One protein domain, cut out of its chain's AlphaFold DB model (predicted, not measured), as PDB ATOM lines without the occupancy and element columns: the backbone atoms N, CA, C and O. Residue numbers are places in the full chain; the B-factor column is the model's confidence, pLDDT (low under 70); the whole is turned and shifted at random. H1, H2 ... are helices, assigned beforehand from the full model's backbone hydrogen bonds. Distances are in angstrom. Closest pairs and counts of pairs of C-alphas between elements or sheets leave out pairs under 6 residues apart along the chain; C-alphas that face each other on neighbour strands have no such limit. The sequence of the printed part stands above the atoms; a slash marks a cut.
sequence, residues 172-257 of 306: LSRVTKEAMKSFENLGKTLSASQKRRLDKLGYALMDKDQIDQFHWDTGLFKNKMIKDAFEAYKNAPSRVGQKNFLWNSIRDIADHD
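Overview. This is residues 172 to 257 of the 306 residues of an uncharacterized protein of Diploscapter pachys (UniProt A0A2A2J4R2). Four helices, H1, H3, H4 and H5, run back and forth in a curved, open row, while a short fifth helix, H2, is set off by itself beyond the end of H1, turned across the line of H1 and H3. H1 and H3 pack side by side at one end of the row and H4 and H5 fold back on each other as a hairpin at the other; H3 and H4 come near each other only where H3 begins and H4 ends, the side between H1 and H5 is open, and the last residues of H5, 250 to 257, stick out. The printed part has 86 residues with five named helices in the order H1, H2, H3, H4, H5 and no named strand, so its class is all helix. It is only just compact, close to loose, with a radius of gyration of the C-alphas of 14.0 A, and the C-alphas span 33 by 32 by 24 A.

Arrangement. H1, residues 172 to 189, is followed by H2, residues 192 to 201, after a tight link of 2 residues, and yet the two helices are apart. H2 touches no helix. A short link of 6 residues joins H2 to H3, residues 208 to 218, and these two are apart as well. H3 touches H1, with 12 pairs of C-alphas within 8 A. The closest C-alphas of H1 and H3 are those of Ser 182 and Asp 217, 5.7 A apart. H1 and H3 run opposite ways at a shallow tilt of 22 degrees. H4, residues 224 to 235, is close to H3 but not clearly touching it, with 2 pairs of C-alphas within 8 A. The closest C-alphas of H3 and H4 are those of Lys 208 and Lys 234, 6.0 A apart. H3 and H4 run opposite ways, also at a shallow tilt of 22 degrees. H4 and H5, residues 239 to 257, form a helical hairpin. In it residues 233 to 234 of H4 touch residues 242 to 246 of H5, and the closest C-alphas are those of Tyr 233 and Gln 242, 5.9 A apart. H4 and H5 run opposite ways at a shallow tilt of 28 degrees. H1 is apart from H4 and from H5, and H3 is apart from H5. Residues 250 to 257 of H5 stand free. In H1, H2, H3, H4 and H5 every pair of O i and N i+4 is within hydrogen-bond range.

Along the chain. H1, residues 172 to 189, measures 25.8 A from first to last C-alpha and begins at C-alpha 172, at (163.092, 169.267, 201.767). H2, residues 192 to 201, measures 14.1 A. H3, residues 208 to 218, measures 15.7 A and begins at C-alpha 208, at (185.600, 157.742, 215.126). H4, residues 224 to 235, measures 16.4 A. H5, residues 239 to 257, is the longest helix by residues, measures 26.8 A and ends at C-alpha 257, at (173.525, 147.475, 190.528).

Size, cuts and confidence. The two C-alphas farthest apart are those of Ser 173 and Pro 237, at 37.3 A, and the C-alphas of the first and last printed residues, Leu 172 and Asp 257, are 26.6 A apart. The printed part has no cut. The links H1 to H2, H3 to H4 and H4 to H5 are tight, H2 to H3 is short, and no link is long. The mean pLDDT of the printed part is 77.2, and it is under 70 at residues 172 to 177, 216 to 223, 225 to 226 and 253 to 257 of this model.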
ATOM      1  N   LEU A 172     161.947 170.120 202.087       49.66
ATOM      2  CA  LEU A 172     163.092 169.267 201.767       49.66
ATOM      3  C   LEU A 172     164.412 170.056 201.847       49.66
ATOM      4  O   LEU A 172     165.417 169.523 202.312       49.66
ATOM      5  N   SER A 173     164.369 171.360 201.542       54.06
ATOM      6  CA  SER A 173     165.488 172.289 201.729       54.06
ATOM      7  C   SER A 173     165.959 172.341 203.170       54.06
ATOM      8  O   SER A 173     167.138 172.572 203.409       54.06
ATOM      9  N   ARG A 174     165.087 172.102 204.158       56.78
ATOM     10  CA  ARG A 174     165.524 172.043 205.556       56.78
ATOM     11  C   ARG A 174     166.415 170.830 205.803       56.78
ATOM     12  O   ARG A 174     167.487 171.008 206.362       56.78
ATOM     13  N   VAL A 175     166.020 169.645 205.334       59.03
ATOM     14  CA  VAL A 175     166.807 168.409 205.497       59.03
ATOM     15  C   VAL A 175     168.123 168.498 204.727       59.03
ATOM     16  O   VAL A 175     169.167 168.109 205.244       59.03
ATOM     17  N   THR A 176     168.116 169.065 203.520       65.12
ATOM     18  CA  THR A 176     169.344 169.236 202.735       65.12
ATOM     19  C   THR A 176     170.232 170.349 203.279       65.12
ATOM     20  O   THR A 176     171.448 170.198 203.278       65.12
ATOM     21  N   LYS A 177     169.668 171.446 203.808       69.31
ATOM     22  CA  LYS A 177     170.430 172.481 204.531       69.31
ATOM     23  C   LYS A 177     171.008 171.942 205.829       69.31
ATOM     24  O   LYS A 177     172.142 172.272 206.148       69.31
ATOM     25  N   GLU A 178     170.261 171.120 206.560       73.38
ATOM     26  CA  GLU A 178     170.754 170.399 207.734       73.38
ATOM     27  C   GLU A 178     171.911 169.486 207.329       73.38
ATOM     28  O   GLU A 178     172.993 169.625 207.886       73.38
ATOM     29  N   ALA A 179     171.751 168.676 206.277       72.69
ATOM     30  CA  ALA A 179     172.817 167.826 205.751       72.69
ATOM     31  C   ALA A 179     174.048 168.633 205.296       72.69
ATOM     32  O   ALA A 179     175.172 168.299 205.666       72.69
ATOM     33  N   MET A 180     173.861 169.721 204.542       73.69
ATOM     34  CA  MET A 180     174.941 170.625 204.127       73.69
ATOM     35  C   MET A 180     175.655 171.231 205.332       73.69
ATOM     36  O   MET A 180     176.881 171.244 205.375       73.69
ATOM     37  N   LYS A 181     174.905 171.682 206.338       81.62
ATOM     38  CA  LYS A 181     175.457 172.216 207.581       81.62
ATOM     39  C   LYS A 181     176.240 171.147 208.345       81.62
ATOM     40  O   LYS A 181     177.313 171.450 208.860       81.62
ATOM     41  N   SER A 182     175.769 169.898 208.368       80.44
ATOM     42  CA  SER A 182     176.516 168.766 208.930       80.44
ATOM     43  C   SER A 182     177.816 168.515 208.163       80.44
ATOM     44  O   SER A 182     178.854 168.291 208.784       80.44
ATOM     45  N   PHE A 183     177.807 168.608 206.829       82.38
ATOM     46  CA  PHE A 183     179.022 168.493 206.013       82.38
ATOM     47  C   PHE A 183     179.994 169.657 206.230       82.38
ATOM     48  O   PHE A 183     181.200 169.432 206.316       82.38
ATOM     49  N   GLU A 184     179.507 170.891 206.366       84.75
ATOM     50  CA  GLU A 184     180.346 172.046 206.702       84.75
ATOM     51  C   GLU A 184     180.966 171.912 208.096       84.75
ATOM     52  O   GLU A 184     182.155 172.181 208.279       84.75
ATOM     53  N   ASN A 185     180.180 171.470 209.081       85.44
ATOM     54  CA  ASN A 185     180.663 171.191 210.431       85.44
ATOM     55  C   ASN A 185     181.732 170.095 210.416       85.44
ATOM     56  O   ASN A 185     182.790 170.265 211.019       85.44
ATOM     57  N   LEU A 186     181.506 169.021 209.660       86.25
ATOM     58  CA  LEU A 186     182.487 167.963 209.456       86.25
ATOM     59  C   LEU A 186     183.757 168.487 208.763       86.25
ATOM     60  O   LEU A 186     184.869 168.144 209.152       86.25
ATOM     61  N   GLY A 187     183.621 169.373 207.774       84.31
ATOM     62  CA  GLY A 187     184.756 170.022 207.115       84.31
ATOM     63  C   GLY A 187     185.629 170.826 208.087       84.31
ATOM     64  O   GLY A 187     186.858 170.839 207.961       84.31
ATOM     65  N   LYS A 188     185.014 171.450 209.101       87.25
ATOM     66  CA  LYS A 188     185.721 172.183 210.164       87.25
ATOM     67  C   LYS A 188     186.476 171.256 211.118       87.25
ATOM     68  O   LYS A 188     187.521 171.662 211.620       87.25
ATOM     69  N   THR A 189     186.006 170.026 211.335       88.94
ATOM     70  CA  THR A 189     186.657 169.057 212.236       88.94
ATOM     71  C   THR A 189     187.798 168.275 211.579       88.94
ATOM     72  O   THR A 189     188.495 167.529 212.268       88.94
ATOM     73  N   LEU A 190     188.045 168.458 210.274       88.69
ATOM     74  CA  LEU A 190     189.133 167.790 209.553       88.69
ATOM     75  C   LEU A 190     190.522 168.207 210.060       88.69
ATOM     76  O   LEU A 190     190.889 169.387 210.053       88.69
ATOM     77  N   SER A 191     191.352 167.213 210.380       91.50
ATOM     78  CA  SER A 191     192.757 167.423 210.736       91.50
ATOM     79  C   SER A 191     193.594 167.889 209.538       91.50
ATOM     80  O   SER A 191     193.291 167.601 208.377       91.50
ATOM     81  N   ALA A 192     194.727 168.546 209.806       92.12
ATOM     82  CA  ALA A 192     195.660 168.970 208.758       92.12
ATOM     83  C   ALA A 192     196.159 167.794 207.891       92.12
ATOM     84  O   ALA A 192     196.390 167.949 206.691       92.12
ATOM     85  N   SER A 193     196.287 166.598 208.480       89.56
ATOM     86  CA  SER A 193     196.671 165.386 207.749       89.56
ATOM     87  C   SER A 193     195.570 164.897 206.800       89.56
ATOM     88  O   SER A 193     195.871 164.463 205.688       89.56
ATOM     89  N   GLN A 194     194.300 165.009 207.206       90.06
ATOM     90  CA  GLN A 194     193.145 164.651 206.385       90.06
ATOM     91  C   GLN A 194     192.957 165.639 205.236       90.06
ATOM     92  O   GLN A 194     192.769 165.188 204.114       90.06
ATOM     93  N   LYS A 195     193.113 166.948 205.475       91.06
ATOM     94  CA  LYS A 195     193.070 167.972 204.413       91.06
ATOM     95  C   LYS A 195     194.116 167.699 203.328       91.06
ATOM     96  O   LYS A 195     193.770 167.540 202.168       91.06
ATOM     97  N   ARG A 196     195.373 167.453 203.724       91.31
ATOM     98  CA  ARG A 196     196.445 167.068 202.782       91.31
ATOM     99  C   ARG A 196     196.150 165.777 202.010       91.31
ATOM    100  O   ARG A 196     196.613 165.622 200.884       91.31
ATOM    101  N   ARG A 197     195.458 164.811 202.623       85.69
ATOM    102  CA  ARG A 197     195.042 163.572 201.945       85.69
ATOM    103  C   ARG A 197     193.889 163.822 200.985       85.69
ATOM    104  O   ARG A 197     193.917 163.255 199.903       85.69
ATOM    105  N   LEU A 198     192.943 164.681 201.349       87.12
ATOM    106  CA  LEU A 198     191.854 165.109 200.481       87.12
ATOM    107  C   LEU A 198     192.409 165.764 199.209       87.12
ATOM    108  O   LEU A 198     192.038 165.357 198.118       87.12
ATOM    109  N   ASP A 199     193.382 166.668 199.348       86.25
ATOM    110  CA  ASP A 199     194.003 167.355 198.207       86.25
ATOM    111  C   ASP A 199     194.784 166.393 197.294       86.25
ATOM    112  O   ASP A 199     194.797 166.552 196.077       86.25
ATOM    113  N   LYS A 200     195.451 165.383 197.873       90.50
ATOM    114  CA  LYS A 200     196.296 164.438 197.116       90.50
ATOM    115  C   LYS A 200     195.544 163.247 196.529       90.50
ATOM    116  O   LYS A 200     195.916 162.763 195.469       90.50
ATOM    117  N   LEU A 201     194.579 162.704 197.266       84.56
ATOM    118  CA  LEU A 201     193.893 161.447 196.944       84.56
ATOM    119  C   LEU A 201     192.434 161.670 196.533       84.56
ATOM    120  O   LEU A 201     191.790 160.726 196.091       84.56
ATOM    121  N   GLY A 202     191.891 162.873 196.731       80.56
ATOM    122  CA  GLY A 202     190.470 163.175 196.542       80.56
ATOM    123  C   GLY A 202     189.566 162.653 197.663       80.56
ATOM    124  O   GLY A 202     188.368 162.915 197.654       80.56
ATOM    125  N   TYR A 203     190.108 161.923 198.643       83.50
ATOM    126  CA  TYR A 203     189.345 161.378 199.762       83.50
ATOM    127  C   TYR A 203     190.168 161.335 201.054       83.50
ATOM    128  O   TYR A 203     191.394 161.191 201.051       83.50
ATOM    129  N   ALA A 204     189.473 161.405 202.187       87.06
ATOM    130  CA  ALA A 204     190.052 161.216 203.508       87.06
ATOM    131  C   ALA A 204     189.105 160.384 204.379       87.06
ATOM    132  O   ALA A 204     187.890 160.556 204.335       87.06
ATOM    133  N   LEU A 205     189.667 159.463 205.165       86.56
ATOM    134  CA  LEU A 205     188.887 158.662 206.104       86.56
ATOM    135  C   LEU A 205     188.592 159.490 207.356       86.56
ATOM    136  O   LEU A 205     189.515 160.066 207.942       86.56
ATOM    137  N   MET A 206     187.329 159.498 207.772       85.38
ATOM    138  CA  MET A 206     186.891 160.149 209.006       85.38
ATOM    139  C   MET A 206     187.424 159.416 210.246       85.38
ATOM    140  O   MET A 206     187.719 158.215 210.208       85.38
ATOM    141  N   ASP A 207     187.575 160.155 211.337       86.56
ATOM    142  CA  ASP A 207     187.875 159.640 212.672       86.56
ATOM    143  C   ASP A 207     186.604 159.150 213.370       86.56
ATOM    144  O   ASP A 207     185.495 159.518 212.990       86.56
ATOM    145  N   LYS A 208     186.750 158.310 214.401       85.00
ATOM    146  CA  LYS A 208     185.600 157.742 215.126       85.00
ATOM    147  C   LYS A 208     184.713 158.837 215.721       85.00
ATOM    148  O   LYS A 208     183.499 158.780 215.559       85.00
ATOM    149  N   ASP A 209     185.336 159.864 216.289       84.62
ATOM    150  CA  ASP A 209     184.636 161.002 216.889       84.62
ATOM    151  C   ASP A 209     183.925 161.857 215.824       84.62
ATOM    152  O   ASP A 209     182.808 162.322 216.034       84.62
ATOM    153  N   GLN A 210     184.531 162.000 214.637       86.62
ATOM    154  CA  GLN A 210     183.926 162.697 213.495       86.62
ATOM    155  C   GLN A 210     182.698 161.944 212.957       86.62
ATOM    156  O   GLN A 210     181.715 162.571 212.570       86.62
ATOM    157  N   ILE A 211     182.742 160.607 212.948       82.88
ATOM    158  CA  ILE A 211     181.616 159.753 212.541       82.88
ATOM    159  C   ILE A 211     180.461 159.884 213.537       82.88
ATOM    160  O   ILE A 211     179.314 160.022 213.117       82.88
ATOM    161  N   ASP A 212     180.757 159.881 214.837       81.19
ATOM    162  CA  ASP A 212     179.743 160.030 215.885       81.19
ATOM    163  C   ASP A 212     179.064 161.401 215.830       81.19
ATOM    164  O   ASP A 212     177.836 161.494 215.893       81.19
ATOM    165  N   GLN A 213     179.850 162.461 215.633       79.06
ATOM    166  CA  GLN A 213     179.328 163.813 215.467       79.06
ATOM    167  C   GLN A 213     178.470 163.936 214.201       79.06
ATOM    168  O   GLN A 213     177.369 164.479 214.250       79.06
ATOM    169  N   PHE A 214     178.921 163.370 213.079       80.12
ATOM    170  CA  PHE A 214     178.152 163.359 211.833       80.12
ATOM    171  C   PHE A 214     176.843 162.561 211.957       80.12
ATOM    172  O   PHE A 214     175.815 162.950 211.395       80.12
ATOM    173  N   HIS A 215     176.853 161.467 212.726       72.31
ATOM    174  CA  HIS A 215     175.664 160.668 213.018       72.31
ATOM    175  C   HIS A 215     174.627 161.454 213.836       72.31
ATOM    176  O   HIS A 215     173.434 161.377 213.538       72.31
ATOM    177  N   TRP A 216     175.061 162.216 214.847       63.97
ATOM    178  CA  TRP A 216     174.168 163.041 215.673       63.97
ATOM    179  C   TRP A 216     173.617 164.257 214.922       63.97
ATOM    180  O   TRP A 216     172.431 164.558 215.044       63.97
ATOM    181  N   ASP A 217     174.446 164.911 214.106       64.25
ATOM    182  CA  ASP A 217     174.078 166.153 213.419       64.25
ATOM    183  C   ASP A 217     173.073 165.945 212.278       64.25
ATOM    184  O   ASP A 217     172.318 166.859 211.956       64.25
ATOM    185  N   THR A 218     173.068 164.773 211.637       64.38
ATOM    186  CA  THR A 218     172.251 164.543 210.438       64.38
ATOM    187  C   THR A 218     170.879 163.949 210.744       64.38
ATOM    188  O   THR A 218     169.928 164.205 210.012       64.38
ATOM    189  N   GLY A 219     170.737 163.105 211.775       62.47
ATOM    190  CA  GLY A 219     169.478 162.386 212.043       62.47
ATOM    191  C   GLY A 219     168.981 161.501 210.878       62.47
ATOM    192  O   GLY A 219     167.880 160.946 210.945       62.47
ATOM    193  N   LEU A 220     169.790 161.349 209.816       57.16
ATOM    194  CA  LEU A 220     169.451 160.704 208.541       57.16
ATOM    195  C   LEU A 220     169.451 159.170 208.635       57.16
ATOM    196  O   LEU A 220     168.936 158.483 207.754       57.16
ATOM    197  N   PHE A 221     169.972 158.608 209.727       58.56
ATOM    198  CA  PHE A 221     170.194 157.169 209.892       58.56
ATOM    199  C   PHE A 221     169.094 156.455 210.682       58.56
ATOM    200  O   PHE A 221     169.352 155.514 211.428       58.56
ATOM    201  N   LYS A 222     167.831 156.858 210.491       57.91
ATOM    202  CA  LYS A 222     166.677 156.119 211.047       57.91
ATOM    203  C   LYS A 222     166.583 154.688 210.503       57.91
ATOM    204  O   LYS A 222     165.976 153.827 211.133       57.91
ATOM    205  N   ASN A 223     167.181 154.427 209.337       66.94
ATOM    206  CA  ASN A 223     167.258 153.089 208.771       66.94
ATOM    207  C   ASN A 223     168.309 152.250 209.516       66.94
ATOM    208  O   ASN A 223     169.510 152.519 209.430       66.94
ATOM    209  N   LYS A 224     167.839 151.191 210.182       71.56
ATOM    210  CA  LYS A 224     168.656 150.224 210.923       71.56
ATOM    211  C   LYS A 224     169.834 149.683 210.099       71.56
ATOM    212  O   LYS A 224     170.938 149.595 210.613       71.56
ATOM    213  N   MET A 225     169.626 149.408 208.810       66.38
ATOM    214  CA  MET A 225     170.665 148.855 207.933       66.38
ATOM    215  C   MET A 225     171.858 149.804 207.758       66.38
ATOM    216  O   MET A 225     173.004 149.366 207.714       66.38
ATOM    217  N   ILE A 226     171.595 151.111 207.674       69.00
ATOM    218  CA  ILE A 226     172.654 152.110 207.511       69.00
ATOM    219  C   ILE A 226     173.395 152.291 208.837       69.00
ATOM    220  O   ILE A 226     174.621 152.363 208.849       69.00
ATOM    221  N   LYS A 227     172.665 152.288 209.956       72.31
ATOM    222  CA  LYS A 227     173.253 152.351 211.296       72.31
ATOM    223  C   LYS A 227     174.218 151.185 211.548       72.31
ATOM    224  O   LYS A 227     175.368 151.425 211.908       72.31
ATOM    225  N   ASP A 228     173.792 149.956 211.260       78.44
ATOM    226  CA  ASP A 228     174.610 148.750 211.445       78.44
ATOM    227  C   ASP A 228     175.890 148.795 210.576       78.44
ATOM    228  O   ASP A 228     176.977 148.430 211.029       78.44
ATOM    229  N   ALA A 229     175.798 149.310 209.341       73.44
ATOM    230  CA  ALA A 229     176.951 149.471 208.450       73.44
ATOM    231  C   ALA A 229     177.961 150.518 208.960       73.44
ATOM    232  O   ALA A 229     179.175 150.304 208.889       73.44
ATOM    233  N   PHE A 230     177.478 151.637 209.504       76.44
ATOM    234  CA  PHE A 230     178.331 152.670 210.095       76.44
ATOM    235  C   PHE A 230     178.993 152.200 211.395       76.44
ATOM    236  O   PHE A 230     180.176 152.473 211.611       76.44
ATOM    237  N   GLU A 231     178.280 151.443 212.229       80.12
ATOM    238  CA  GLU A 231     178.848 150.822 213.430       80.12
ATOM    239  C   GLU A 231     179.933 149.796 213.069       80.12
ATOM    240  O   GLU A 231     181.019 149.812 213.656       80.12
ATOM    241  N   ALA A 232     179.704 148.964 212.047       79.50
ATOM    242  CA  ALA A 232     180.709 148.030 211.535       79.50
ATOM    243  C   ALA A 232     181.966 148.755 211.018       79.50
ATOM    244  O   ALA A 232     183.091 148.353 211.327       79.50
ATOM    245  N   TYR A 233     181.790 149.868 210.300       81.44
ATOM    246  CA  TYR A 233     182.897 150.705 209.834       81.44
ATOM    247  C   TYR A 233     183.675 151.361 210.993       81.44
ATOM    248  O   TYR A 233     184.912 151.381 210.989       81.44
ATOM    249  N   LYS A 234     182.973 151.856 212.020       81.06
ATOM    250  CA  LYS A 234     183.573 152.458 213.225       81.06
ATOM    251  C   LYS A 234     184.383 151.443 214.040       81.06
ATOM    252  O   LYS A 234     185.454 151.779 214.557       81.06
ATOM    253  N   ASN A 235     183.893 150.208 214.130       83.69
ATOM    254  CA  ASN A 235     184.492 149.136 214.927       83.69
ATOM    255  C   ASN A 235     185.636 148.398 214.212       83.69
ATOM    256  O   ASN A 235     186.300 147.564 214.828       83.69
ATOM    257  N   ALA A 236     185.918 148.717 212.945       79.62
ATOM    258  CA  ALA A 236     187.018 148.108 212.212       79.62
ATOM    259  C   ALA A 236     188.382 148.362 212.909       79.62
ATOM    260  O   ALA A 236     188.703 149.505 213.257       79.62
ATOM    261  N   PRO A 237     189.224 147.324 213.087       72.62
ATOM    262  CA  PRO A 237     190.411 147.384 213.949       72.62
ATOM    263  C   PRO A 237     191.581 148.203 213.379       72.62
ATOM    264  O   PRO A 237     192.486 148.577 214.117       72.62
ATOM    265  N   SER A 238     191.595 148.498 212.074       80.19
ATOM    266  CA  SER A 238     192.680 149.241 211.418       80.19
ATOM    267  C   SER A 238     192.163 150.112 210.273       80.19
ATOM    268  O   SER A 238     191.155 149.789 209.644       80.19
ATOM    269  N   ARG A 239     192.903 151.179 209.932       78.62
ATOM    270  CA  ARG A 239     192.648 152.033 208.752       78.62
ATOM    271  C   ARG A 239     192.605 151.239 207.446       78.62
ATOM    272  O   ARG A 239     191.854 151.584 206.539       78.62
ATOM    273  N   VAL A 240     193.389 150.167 207.357       80.81
ATOM    274  CA  VAL A 240     193.365 149.249 206.208       80.81
ATOM    275  C   VAL A 240     192.057 148.458 206.187       80.81
ATOM    276  O   VAL A 240     191.438 148.325 205.137       80.81
ATOM    277  N   GLY A 241     191.586 148.015 207.356       81.62
ATOM    278  CA  GLY A 241     190.293 147.348 207.510       81.62
ATOM    279  C   GLY A 241     189.120 148.255 207.137       81.62
ATOM    280  O   GLY A 241     188.243 147.827 206.399       81.62
ATOM    281  N   GLN A 242     189.152 149.525 207.552       82.06
ATOM    282  CA  GLN A 242     188.162 150.538 207.158       82.06
ATOM    283  C   GLN A 242     188.111 150.725 205.641       82.06
ATOM    284  O   GLN A 242     187.037 150.729 205.042       82.06
ATOM    285  N   LYS A 243     189.284 150.836 205.006       82.81
ATOM    286  CA  LYS A 243     189.382 150.958 203.551       82.81
ATOM    287  C   LYS A 243     188.809 149.720 202.851       82.81
ATOM    288  O   LYS A 243     188.036 149.869 201.914       82.81
ATOM    289  N   ASN A 244     189.156 148.519 203.311       83.69
ATOM    290  CA  ASN A 244     188.661 147.270 202.727       83.69
ATOM    291  C   ASN A 244     187.151 147.098 202.917       83.69
ATOM    292  O   ASN A 244     186.479 146.663 201.991       83.69
ATOM    293  N   PHE A 245     186.615 147.484 204.078       81.81
ATOM    294  CA  PHE A 245     185.175 147.499 204.322       81.81
ATOM    295  C   PHE A 245     184.464 148.394 203.306       81.81
ATOM    296  O   PHE A 245     183.543 147.939 202.642       81.81
ATOM    297  N   LEU A 246     184.959 149.621 203.104       82.31
ATOM    298  CA  LEU A 246     184.392 150.543 202.122       82.31
ATOM    299  C   LEU A 246     184.464 149.979 200.695       82.31
ATOM    300  O   LEU A 246     183.484 150.053 199.959       82.31
ATOM    301  N   TRP A 247     185.594 149.378 200.309       79.88
ATOM    302  CA  TRP A 247     185.731 148.729 199.001       79.88
ATOM    303  C   TRP A 247     184.767 147.563 198.816       79.88
ATOM    304  O   TRP A 247     184.202 147.426 197.736       79.88
ATOM    305  N   ASN A 248     184.556 146.752 199.851       82.75
ATOM    306  CA  ASN A 248     183.597 145.655 199.807       82.75
ATOM    307  C   ASN A 248     182.161 146.178 199.742       82.75
ATOM    308  O   ASN A 248     181.390 145.675 198.945       82.75
ATOM    309  N   SER A 249     181.816 147.241 200.474       79.12
ATOM    310  CA  SER A 249     180.494 147.869 200.361       79.12
ATOM    311  C   SER A 249     180.253 148.461 198.973       79.12
ATOM    312  O   SER A 249     179.183 148.276 198.408       79.12
ATOM    313  N   ILE A 250     181.247 149.140 198.387       76.06
ATOM    314  CA  ILE A 250     181.161 149.642 197.006       76.06
ATOM    315  C   ILE A 250     181.011 148.476 196.032       76.06
ATOM    316  O   ILE A 250     180.225 148.569 195.094       76.06
ATOM    317  N   ARG A 251     181.744 147.380 196.252       76.31
ATOM    318  CA  ARG A 251     181.636 146.164 195.449       76.31
ATOM    319  C   ARG A 251     180.245 145.552 195.552       76.31
ATOM    320  O   ARG A 251     179.665 145.267 194.520       76.31
ATOM    321  N   ASP A 252     179.699 145.422 196.754       75.38
ATOM    322  CA  ASP A 252     178.366 144.872 196.984       75.38
ATOM    323  C   ASP A 252     177.292 145.756 196.348       75.38
ATOM    324  O   ASP A 252     176.387 145.236 195.703       75.38
ATOM    325  N   ILE A 253     177.400 147.083 196.469       69.38
ATOM    326  CA  ILE A 253     176.496 148.031 195.798       69.38
ATOM    327  C   ILE A 253     176.617 147.882 194.280       69.38
ATOM    328  O   ILE A 253     175.609 147.750 193.594       69.38
ATOM    329  N   ALA A 254     177.842 147.843 193.753       65.50
ATOM    330  CA  ALA A 254     178.086 147.668 192.329       65.50
ATOM    331  C   ALA A 254     177.576 146.311 191.820       65.50
ATOM    332  O   ALA A 254     177.012 146.254 190.737       65.50
ATOM    333  N   ASP A 255     177.719 145.236 192.593       65.38
ATOM    334  CA  ASP A 255     177.239 143.895 192.253       65.38
ATOM    335  C   ASP A 255     175.703 143.799 192.338       65.38
ATOM    336  O   ASP A 255     175.094 143.065 191.556       65.38
ATOM    337  N   HIS A 256     175.058 144.573 193.220       56.25
ATOM    338  CA  HIS A 256     173.597 144.727 193.255       56.25
ATOM    339  C   HIS A 256     173.065 145.603 192.106       56.25
ATOM    340  O   HIS A 256     171.976 145.335 191.594       56.25
ATOM    341  N   ASP A 257     173.835 146.603 191.671       50.38
ATOM    342  CA  ASP A 257     173.525 147.475 190.528       50.38
ATOM    343  C   ASP A 257     173.918 146.863 189.174       50.38
ATOM    344  O   ASP A 257     173.494 147.342 188.115       50.38
TER     345      ASP A 257